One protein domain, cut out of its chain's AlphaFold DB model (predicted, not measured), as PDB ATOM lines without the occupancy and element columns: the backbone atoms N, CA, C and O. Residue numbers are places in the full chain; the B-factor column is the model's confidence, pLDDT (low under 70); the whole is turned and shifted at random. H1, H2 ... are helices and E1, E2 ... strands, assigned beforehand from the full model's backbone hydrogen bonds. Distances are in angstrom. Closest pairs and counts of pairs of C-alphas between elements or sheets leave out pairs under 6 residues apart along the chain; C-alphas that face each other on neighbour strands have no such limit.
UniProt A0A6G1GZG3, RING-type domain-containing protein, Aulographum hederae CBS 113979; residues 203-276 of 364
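What this domain is: This is residues 203 to 276 of the 364 residues of the protein "RING-type domain-containing protein" of Aulographum hederae CBS 113979 (UniProt A0A6G1GZG3). What is the main picture? There is little regular structure: a small two-strand hairpin, E1 and E2, lies at one end of the longest axis and two separate helices, H1 and H2, at the other, with loops between. What does it hold? The 74 printed residues run H1, H2, E1, E2; the sheet is antiparallel, the class mixed, with only 26 residues in named elements. It is compact, radius of gyration of the C-alphas 12.6 A, spanning 32 by 22 by 21 A.

Where its parts are: Where are the strands? E1 is residues 248 to 250, 6.8 A; E2 is 257 to 259, 7.1 A, ending at C-alpha 259 (33.170, -31.488, 4.622). And the helices? H2 is residues 216 to 228, 19.6 A; H1 is 204 to 210, 10.2 A, beginning at C-alpha 204 (48.608, -22.234, 8.538).

How they stand to each other: How do E1 and E2 pair? This hairpin is antiparallel at 146 degrees, with N 249 and O 258 2.9 A apart, within hydrogen-bond range. And the helices? H1 and H2 are apart, and H1 is apart from both strands. Every O i to N i+4 pair is within range in H1, 7 of 9 in H2.

The domain as a whole: How far does it reach? The farthest C-alphas, Gln 211 and Gly 245, are 36.1 A apart. Is it continuous? The printed part has no cut; the link H2 to E1 is long. Where is confidence low? Residues 213 to 220, 223 to 224, 226 to 228 and 267 to 276 have pLDDT under 70.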
ATOM      1  N   THR A 203      50.380 -23.503   4.161       85.00
ATOM      2  CA  THR A 203      49.238 -23.694   5.062       85.00
ATOM      3  C   THR A 203      49.530 -23.066   6.422       85.00
ATOM      4  O   THR A 203      50.686 -22.818   6.777       85.00
ATOM      5  N   CYS A 204      48.476 -22.797   7.193       85.31
ATOM      6  CA  CYS A 204      48.608 -22.234   8.538       85.31
ATOM      7  C   CYS A 204      49.509 -23.108   9.427       85.31
ATOM      8  O   CYS A 204      50.291 -22.589  10.223       85.31
ATOM      9  N   GLN A 205      49.417 -24.430   9.267       79.44
ATOM     10  CA  GLN A 205      50.213 -25.398  10.011       79.44
ATOM     11  C   GLN A 205      51.691 -25.358   9.608       79.44
ATOM     12  O   GLN A 205      52.553 -25.256  10.481       79.44
ATOM     13  N   ALA A 206      51.986 -25.373   8.304       80.94
ATOM     14  CA  ALA A 206      53.360 -25.299   7.809       80.94
ATOM     15  C   ALA A 206      54.061 -24.005   8.253       80.94
ATOM     16  O   ALA A 206      55.218 -24.039   8.667       80.94
ATOM     17  N   TYR A 207      53.345 -22.875   8.223       85.69
ATOM     18  CA  TYR A 207      53.890 -21.590   8.660       85.69
ATOM     19  C   TYR A 207      54.190 -21.561  10.164       85.69
ATOM     20  O   TYR A 207      55.278 -21.154  10.565       85.69
ATOM     21  N   LYS A 208      53.256 -22.026  11.007       81.56
ATOM     22  CA  LYS A 208      53.477 -22.088  12.462       81.56
ATOM     23  C   LYS A 208      54.673 -22.962  12.827       81.56
ATOM     24  O   LYS A 208      55.423 -22.601  13.730       81.56
ATOM     25  N   LEU A 209      54.849 -24.077  12.117       77.44
ATOM     26  CA  LEU A 209      55.963 -24.986  12.344       77.44
ATOM     27  C   LEU A 209      57.309 -24.346  11.986       77.44
ATOM     28  O   LEU A 209      58.257 -24.433  12.757       77.44
ATOM     29  N   GLU A 210      57.386 -23.679  10.836       79.94
ATOM     30  CA  GLU A 210      58.606 -23.003  10.382       79.94
ATOM     31  C   GLU A 210      59.018 -21.853  11.309       79.94
ATOM     32  O   GLU A 210      60.203 -21.655  11.558       79.94
ATOM     33  N   GLN A 211      58.044 -21.109  11.835       78.50
ATOM     34  CA  GLN A 211      58.292 -20.005  12.761       78.50
ATOM     35  C   GLN A 211      58.509 -20.463  14.213       78.50
ATOM     36  O   GLN A 211      58.769 -19.627  15.075       78.50
ATOM     37  N   GLY A 212      58.374 -21.762  14.509       72.25
ATOM     38  CA  GLY A 212      58.481 -22.282  15.876       72.25
ATOM     39  C   GLY A 212      57.423 -21.717  16.831       72.25
ATOM     40  O   GLY A 212      57.663 -21.641  18.028       72.25
ATOM     41  N   ILE A 213      56.261 -21.303  16.309       68.00
ATOM     42  CA  ILE A 213      55.156 -20.709  17.092       68.00
ATOM     43  C   ILE A 213      54.308 -21.807  17.776       68.00
ATOM     44  O   ILE A 213      53.357 -21.523  18.495       68.00
ATOM     45  N   THR A 214      54.613 -23.081  17.536       65.56
ATOM     46  CA  THR A 214      53.906 -24.214  18.143       65.56
ATOM     47  C   THR A 214      54.393 -24.479  19.563       65.56
ATOM     48  O   THR A 214      55.580 -24.733  19.752       65.56
ATOM     49  N   ASP A 215      53.472 -24.519  20.526       64.81
ATOM     50  CA  ASP A 215      53.761 -24.984  21.884       64.81
ATOM     51  C   ASP A 215      54.187 -26.460  21.876       64.81
ATOM     52  O   ASP A 215      53.620 -27.273  21.137       64.81
ATOM     53  N   ASP A 216      55.121 -26.836  22.756       64.62
ATOM     54  CA  ASP A 216      55.608 -28.218  22.897       64.62
ATOM     55  C   ASP A 216      54.448 -29.218  23.063       64.62
ATOM     56  O   ASP A 216      54.423 -30.272  22.423       64.62
ATOM     57  N   VAL A 217      53.413 -28.830  23.815       65.12
ATOM     58  CA  VAL A 217      52.183 -29.610  24.025       65.12
ATOM     59  C   VAL A 217      51.384 -29.797  22.730       65.12
ATOM     60  O   VAL A 217      50.870 -30.887  22.469       65.12
ATOM     61  N   GLU A 218      51.284 -28.764  21.884       68.50
ATOM     62  CA  GLU A 218      50.598 -28.873  20.591       68.50
ATOM     63  C   GLU A 218      51.371 -29.818  19.662       68.50
ATOM     64  O   GLU A 218      50.765 -30.609  18.936       68.50
ATOM     65  N   THR A 219      52.708 -29.804  19.716       69.00
ATOM     66  CA  THR A 219      53.525 -30.711  18.902       69.00
ATOM     67  C   THR A 219      53.375 -32.175  19.314       69.00
ATOM     68  O   THR A 219      53.294 -33.042  18.440       69.00
ATOM     69  N   GLU A 220      53.297 -32.475  20.614       68.94
ATOM     70  CA  GLU A 220      53.049 -33.832  21.114       68.94
ATOM     71  C   GLU A 220      51.644 -34.317  20.754       68.94
ATOM     72  O   GLU A 220      51.481 -35.438  20.262       68.94
ATOM     73  N   LEU A 221      50.640 -33.447  20.891       72.94
ATOM     74  CA  LEU A 221      49.268 -33.745  20.491       72.94
ATOM     75  C   LEU A 221      49.164 -34.025  18.984       72.94
ATOM     76  O   LEU A 221      48.510 -34.986  18.579       72.94
ATOM     77  N   MET A 222      49.841 -33.232  18.146       72.75
ATOM     78  CA  MET A 222      49.881 -33.455  16.697       72.75
ATOM     79  C   MET A 222      50.576 -34.768  16.321       72.75
ATOM     80  O   MET A 222      50.170 -35.408  15.352       72.75
ATOM     81  N   LYS A 223      51.595 -35.198  17.077       68.81
ATOM     82  CA  LYS A 223      52.260 -36.495  16.862       68.81
ATOM     83  C   LYS A 223      51.336 -37.670  17.177       68.81
ATOM     84  O   LYS A 223      51.315 -38.622  16.404       68.81
ATOM     85  N   GLY A 224      50.576 -37.594  18.270       67.31
ATOM     86  CA  GLY A 224      49.611 -38.634  18.638       67.31
ATOM     87  C   GLY A 224      48.425 -38.704  17.674       67.31
ATOM     88  O   GLY A 224      48.100 -39.771  17.171       67.31
ATOM     89  N   LEU A 225      47.822 -37.555  17.359       72.88
ATOM     90  CA  LEU A 225      46.599 -37.482  16.548       72.88
ATOM     91  C   LEU A 225      46.839 -37.587  15.039       72.88
ATOM     92  O   LEU A 225      45.926 -37.955  14.302       72.88
ATOM     93  N   GLY A 226      48.051 -37.291  14.563       65.25
ATOM     94  CA  GLY A 226      48.409 -37.489  13.157       65.25
ATOM     95  C   GLY A 226      48.342 -38.957  12.718       65.25
ATOM     96  O   GLY A 226      48.203 -39.226  11.527       65.25
ATOM     97  N   ALA A 227      48.395 -39.904  13.662       62.19
ATOM     98  CA  ALA A 227      48.221 -41.328  13.387       62.19
ATOM     99  C   ALA A 227      46.750 -41.729  13.133       62.19
ATOM    100  O   ALA A 227      46.506 -42.720  12.451       62.19
ATOM    101  N   ASP A 228      45.785 -40.935  13.614       68.31
ATOM    102  CA  ASP A 228      44.357 -41.286  13.665       68.31
ATOM    103  C   ASP A 228      43.501 -40.578  12.580       68.31
ATOM    104  O   ASP A 228      42.302 -40.375  12.770       68.31
ATOM    105  N   ASP A 229      44.100 -40.152  11.452       78.38
ATOM    106  CA  ASP A 229      43.469 -39.299  10.406       78.38
ATOM    107  C   ASP A 229      42.759 -38.063  10.996       78.38
ATOM    108  O   ASP A 229      41.725 -37.613  10.506       78.38
ATOM    109  N   ALA A 230      43.285 -37.490  12.081       85.56
ATOM    110  CA  ALA A 230      42.707 -36.286  12.656       85.56
ATOM    111  C   ALA A 230      42.815 -35.112  11.668       85.56
ATOM    112  O   ALA A 230      43.841 -34.924  11.013       85.56
ATOM    113  N   ARG A 231      41.775 -34.275  11.586       86.94
ATOM    114  CA  ARG A 231      41.738 -33.106  10.688       86.94
ATOM    115  C   ARG A 231      41.419 -31.827  11.430       86.94
ATOM    116  O   ARG A 231      40.776 -31.845  12.477       86.94
ATOM    117  N   ARG A 232      41.841 -30.690  10.886       85.44
ATOM    118  CA  ARG A 232      41.536 -29.371  11.447       85.44
ATOM    119  C   ARG A 232      40.233 -28.828  10.882       85.44
ATOM    120  O   ARG A 232      39.983 -28.863   9.680       85.44
ATOM    121  N   CYS A 233      39.404 -28.265  11.754       86.75
ATOM    122  CA  CYS A 233      38.213 -27.548  11.322       86.75
ATOM    123  C   CYS A 233      38.606 -26.376  10.411       86.75
ATOM    124  O   CYS A 233      39.387 -25.511  10.810       86.75
ATOM    125  N   THR A 234      37.987 -26.282   9.233       82.81
ATOM    126  CA  THR A 234      38.269 -25.239   8.228       82.81
ATOM    127  C   THR A 234      38.026 -23.811   8.725       82.81
ATOM    128  O   THR A 234      38.428 -22.858   8.061       82.81
ATOM    129  N   ARG A 235      37.331 -23.643   9.860       78.75
ATOM    130  CA  ARG A 235      37.013 -22.341  10.459       78.75
ATOM    131  C   ARG A 235      37.859 -22.027  11.688       78.75
ATOM    132  O   ARG A 235      38.545 -21.019  11.689       78.75
ATOM    133  N   CYS A 236      37.796 -22.845  12.738       79.50
ATOM    134  CA  CYS A 236      38.491 -22.549  13.998       79.50
ATOM    135  C   CYS A 236      39.830 -23.272  14.166       79.50
ATOM    136  O   CYS A 236      40.447 -23.129  15.213       79.50
ATOM    137  N   GLN A 237      40.255 -24.077  13.185       80.88
ATOM    138  CA  GLN A 237      41.529 -24.808  13.192       80.88
ATOM    139  C   GLN A 237      41.722 -25.790  14.366       80.88
ATOM    140  O   GLN A 237      42.802 -26.365  14.522       80.88
ATOM    141  N   MET A 238      40.666 -26.037  15.151       82.88
ATOM    142  CA  MET A 238      40.625 -27.077  16.177       82.88
ATOM    143  C   MET A 238      40.762 -28.453  15.539       82.88
ATOM    144  O   MET A 238      40.155 -28.717  14.498       82.88
ATOM    145  N   ILE A 239      41.518 -29.328  16.196       86.12
ATOM    146  CA  ILE A 239      41.687 -30.714  15.772       86.12
ATOM    147  C   ILE A 239      40.399 -31.488  16.073       86.12
ATOM    148  O   ILE A 239      39.856 -31.421  17.175       86.12
ATOM    149  N   VAL A 240      39.904 -32.204  15.071       86.69
ATOM    150  CA  VAL A 240      38.702 -33.030  15.115       86.69
ATOM    151  C   VAL A 240      39.086 -34.436  14.675       86.69
ATOM    152  O   VAL A 240      39.717 -34.616  13.635       86.69
ATOM    153  N   VAL A 241      38.685 -35.433  15.460       87.12
ATOM    154  CA  VAL A 241      38.839 -36.854  15.128       87.12
ATOM    155  C   VAL A 241      37.468 -37.402  14.747       87.12
ATOM    156  O   VAL A 241      36.489 -37.198  15.469       87.12
ATOM    157  N   LYS A 242      37.383 -38.080  13.602       84.62
ATOM    158  CA  LYS A 242      36.151 -38.718  13.129       84.62
ATOM    159  C   LYS A 242      36.103 -40.155  13.654       84.62
ATOM    160  O   LYS A 242      37.011 -40.933  13.407       84.62
ATOM    161  N   VAL A 243      35.014 -40.528  14.330       81.56
ATOM    162  CA  VAL A 243      34.796 -41.904  14.844       81.56
ATOM    163  C   VAL A 243      34.066 -42.797  13.813       81.56
ATOM    164  O   VAL A 243      33.920 -43.998  14.004       81.56
ATOM    165  N   GLY A 244      33.620 -42.220  12.689       82.31
ATOM    166  CA  GLY A 244      32.950 -42.905  11.574       82.31
ATOM    167  C   GLY A 244      31.771 -42.098  11.009       82.31
ATOM    168  O   GLY A 244      31.446 -41.026  11.513       82.31
ATOM    169  N   GLY A 245      31.126 -42.600   9.949       87.44
ATOM    170  CA  GLY A 245      29.871 -42.042   9.420       87.44
ATOM    171  C   GLY A 245      30.019 -40.989   8.311       87.44
ATOM    172  O   GLY A 245      30.909 -41.084   7.466       87.44
ATOM    173  N   CYS A 246      29.104 -40.014   8.300       88.00
ATOM    174  CA  CYS A 246      28.941 -38.996   7.250       88.00
ATOM    175  C   CYS A 246      30.208 -38.148   7.018       88.00
ATOM    176  O   CYS A 246      30.991 -37.921   7.939       88.00
ATOM    177  N   ASP A 247      30.400 -37.663   5.787       88.62
ATOM    178  CA  ASP A 247      31.500 -36.753   5.429       88.62
ATOM    179  C   ASP A 247      31.262 -35.316   5.918       88.62
ATOM    180  O   ASP A 247      32.218 -34.577   6.129       88.62
ATOM    181  N   TYR A 248      30.012 -34.936   6.194       89.81
ATOM    182  CA  TYR A 248      29.690 -33.650   6.810       89.81
ATOM    183  C   TYR A 248      29.806 -33.729   8.331       89.81
ATOM    184  O   TYR A 248      29.032 -34.430   8.988       89.81
ATOM    185  N   ILE A 249      30.749 -32.976   8.894       88.69
ATOM    186  CA  ILE A 249      31.008 -32.928  10.334       88.69
ATOM    187  C   ILE A 249      30.580 -31.581  10.901       88.69
ATOM    188  O   ILE A 249      30.872 -30.530  10.334       88.69
ATOM    189  N   TYR A 250      29.920 -31.613  12.058       87.62
ATOM    190  CA  TYR A 250      29.599 -30.431  12.847       87.62
ATOM    191  C   TYR A 250      30.681 -30.179  13.906       87.62
ATOM    192  O   TYR A 250      30.935 -31.017  14.771       87.62
ATOM    193  N   CYS A 251      31.326 -29.014  13.856       86.06
ATOM    194  CA  CYS A 251      32.312 -28.605  14.851       86.06
ATOM    195  C   CYS A 251      31.627 -28.057  16.111       86.06
ATOM    196  O   CYS A 251      30.983 -27.010  16.059       86.06
ATOM    197  N   ASN A 252      31.860 -28.683  17.266       84.12
ATOM    198  CA  ASN A 252      31.294 -28.230  18.543       84.12
ATOM    199  C   ASN A 252      31.803 -26.852  18.993       84.12
ATOM    200  O   ASN A 252      31.065 -26.120  19.647       84.12
ATOM    201  N   ASN A 253      33.034 -26.480  18.625       83.31
ATOM    202  CA  ASN A 253      33.624 -25.205  19.038       83.31
ATOM    203  C   ASN A 253      33.034 -24.019  18.253       83.31
ATOM    204  O   ASN A 253      32.519 -23.070  18.833       83.31
ATOM    205  N   CYS A 254      33.066 -24.078  16.917       79.88
ATOM    206  CA  CYS A 254      32.624 -22.961  16.071       79.88
ATOM    207  C   CYS A 254      31.206 -23.113  15.502       79.88
ATOM    208  O   CYS A 254      30.761 -22.238  14.759       79.88
ATOM    209  N   LYS A 255      30.507 -24.208  15.834       83.19
ATOM    210  CA  LYS A 255      29.128 -24.506  15.414       83.19
ATOM    211  C   LYS A 255      28.928 -24.479  13.896       83.19
ATOM    212  O   LYS A 255      27.865 -24.102  13.410       83.19
ATOM    213  N   THR A 256      29.961 -24.852  13.136       81.44
ATOM    214  CA  THR A 256      29.879 -24.951  11.671       81.44
ATOM    215  C   THR A 256      29.912 -26.378  11.198       81.44
ATOM    216  O   THR A 256      30.566 -27.227  11.801       81.44
ATOM    217  N   VAL A 257      29.214 -26.603  10.089       87.25
ATOM    218  CA  VAL A 257      29.312 -27.832   9.318       87.25
ATOM    219  C   VAL A 257      30.381 -27.638   8.251       87.25
ATOM    220  O   VAL A 257      30.409 -26.599   7.589       87.25
ATOM    221  N   PHE A 258      31.256 -28.622   8.096       87.94
ATOM    222  CA  PHE A 258      32.256 -28.659   7.033       87.94
ATOM    223  C   PHE A 258      32.391 -30.082   6.483       87.94
ATOM    224  O   PHE A 258      32.042 -31.049   7.165       87.94
ATOM    225  N   ASP A 259      32.862 -30.200   5.244       90.38
ATOM    226  CA  ASP A 259      33.170 -31.488   4.622       90.38
ATOM    227  C   ASP A 259      34.548 -31.975   5.099       90.38
ATOM    228  O   ASP A 259      35.536 -31.235   5.061       90.38
ATOM    229  N   TRP A 260      34.620 -33.226   5.549       88.38
ATOM    230  CA  TRP A 260      35.849 -33.886   5.983       88.38
ATOM    231  C   TRP A 260      36.944 -33.859   4.914       88.38
ATOM    232  O   TRP A 260      38.120 -33.712   5.246       88.38
ATOM    233  N   LYS A 261      36.578 -33.956   3.630       86.31
ATOM    234  CA  LYS A 261      37.538 -33.987   2.514       86.31
ATOM    235  C   LYS A 261      38.216 -32.641   2.279       86.31
ATOM    236  O   LYS A 261      39.377 -32.624   1.880       86.31
ATOM    237  N   GLU A 262      37.523 -31.537   2.554       83.94
ATOM    238  CA  GLU A 262      38.072 -30.178   2.441       83.94
ATOM    239  C   GLU A 262      38.970 -29.799   3.630       83.94
ATOM    240  O   GLU A 262      39.726 -28.830   3.553       83.94
ATOM    241  N   ALA A 263      38.881 -30.533   4.742       84.88
ATOM    242  CA  ALA A 263      39.646 -30.254   5.948       84.88
ATOM    243  C   ALA A 263      41.108 -30.711   5.825       84.88
ATOM    244  O   ALA A 263      41.392 -31.824   5.377       84.88
ATOM    245  N   GLU A 264      42.029 -29.855   6.274       83.25
ATOM    246  CA  GLU A 264      43.468 -30.138   6.301       83.25
ATOM    247  C   GLU A 264      43.769 -31.225   7.352       83.25
ATOM    248  O   GLU A 264      43.340 -31.089   8.506       83.25
ATOM    249  N   PRO A 265      44.474 -32.313   6.987       82.75
ATOM    250  CA  PRO A 265      44.886 -33.334   7.941       82.75
ATOM    251  C   PRO A 265      45.964 -32.805   8.885       82.75
ATOM    252  O   PRO A 265      46.829 -32.022   8.496       82.75
ATOM    253  N   VAL A 266      45.942 -33.265  10.133       81.06
ATOM    254  CA  VAL A 266      46.972 -32.936  11.117       81.06
ATOM    255  C   VAL A 266      48.241 -33.699  10.764       81.06
ATOM    256  O   VAL A 266      48.350 -34.900  10.989       81.06
ATOM    257  N   THR A 267      49.233 -33.000  10.224       68.75
ATOM    258  CA  THR A 267      50.535 -33.608   9.928       68.75
ATOM    259  C   THR A 267      51.442 -33.559  11.154       68.75
ATOM    260  O   THR A 267      51.749 -32.479  11.664       68.75
ATOM    261  N   ALA A 268      51.907 -34.719  11.622       56.84
ATOM    262  CA  ALA A 268      52.952 -34.780  12.636       56.84
ATOM    263  C   ALA A 268      54.262 -34.172  12.095       56.84
ATOM    264  O   ALA A 268      54.612 -34.328  10.926       56.84
ATOM    265  N   VAL A 269      54.976 -33.491  12.988       53.59
ATOM    266  CA  VAL A 269      56.084 -32.533  12.797       53.59
ATOM    267  C   VAL A 269      57.298 -33.000  11.955       53.59
ATOM    268  O   VAL A 269      58.234 -32.232  11.781       53.59
ATOM    269  N   LEU A 270      57.336 -34.204  11.375       48.59
ATOM    270  CA  LEU A 270      58.596 -34.772  10.862       48.59
ATOM    271  C   LEU A 270      58.682 -35.211   9.393       48.59
ATOM    272  O   LEU A 270      59.789 -35.547   8.991       48.59
ATOM    273  N   ASP A 271      57.636 -35.160   8.558       45.00
ATOM    274  CA  ASP A 271      57.750 -35.733   7.189       45.00
ATOM    275  C   ASP A 271      57.608 -34.747   6.010       45.00
ATOM    276  O   ASP A 271      57.645 -35.159   4.853       45.00
ATOM    277  N   GLN A 272      57.455 -33.435   6.243       49.66
ATOM    278  CA  GLN A 272      57.055 -32.512   5.158       49.66
ATOM    279  C   GLN A 272      58.054 -31.441   4.721       49.66
ATOM    280  O   GLN A 272      57.827 -30.827   3.679       49.66
ATOM    281  N   LEU A 273      59.214 -31.285   5.367       47.62
ATOM    282  CA  LEU A 273      60.291 -30.497   4.742       47.62
ATOM    283  C   LEU A 273      60.888 -31.190   3.500       47.62
ATOM    284  O   LEU A 273      61.632 -30.567   2.750       47.62
ATOM    285  N   THR A 274      60.530 -32.450   3.235       44.19
ATOM    286  CA  THR A 274      61.026 -33.240   2.093       44.19
ATOM    287  C   THR A 274      59.959 -33.573   1.044       44.19
ATOM    288  O   THR A 274      60.297 -34.165   0.020       44.19
ATOM    289  N   ARG A 275      58.683 -33.198   1.240       45.06
ATOM    290  CA  ARG A 275      57.573 -33.608   0.352       45.06
ATOM    291  C   ARG A 275      56.567 -32.503   0.033       45.06
ATOM    292  O   ARG A 275      55.363 -32.747   0.007       45.06
ATOM    293  N   LEU A 276      57.031 -31.300  -0.293       38.72
ATOM    294  CA  LEU A 276      56.227 -30.468  -1.189       38.72
ATOM    295  C   LEU A 276      56.360 -31.080  -2.590       38.72
ATOM    296  O   LEU A 276      57.472 -31.067  -3.127       38.72
TER     297      LEU A 276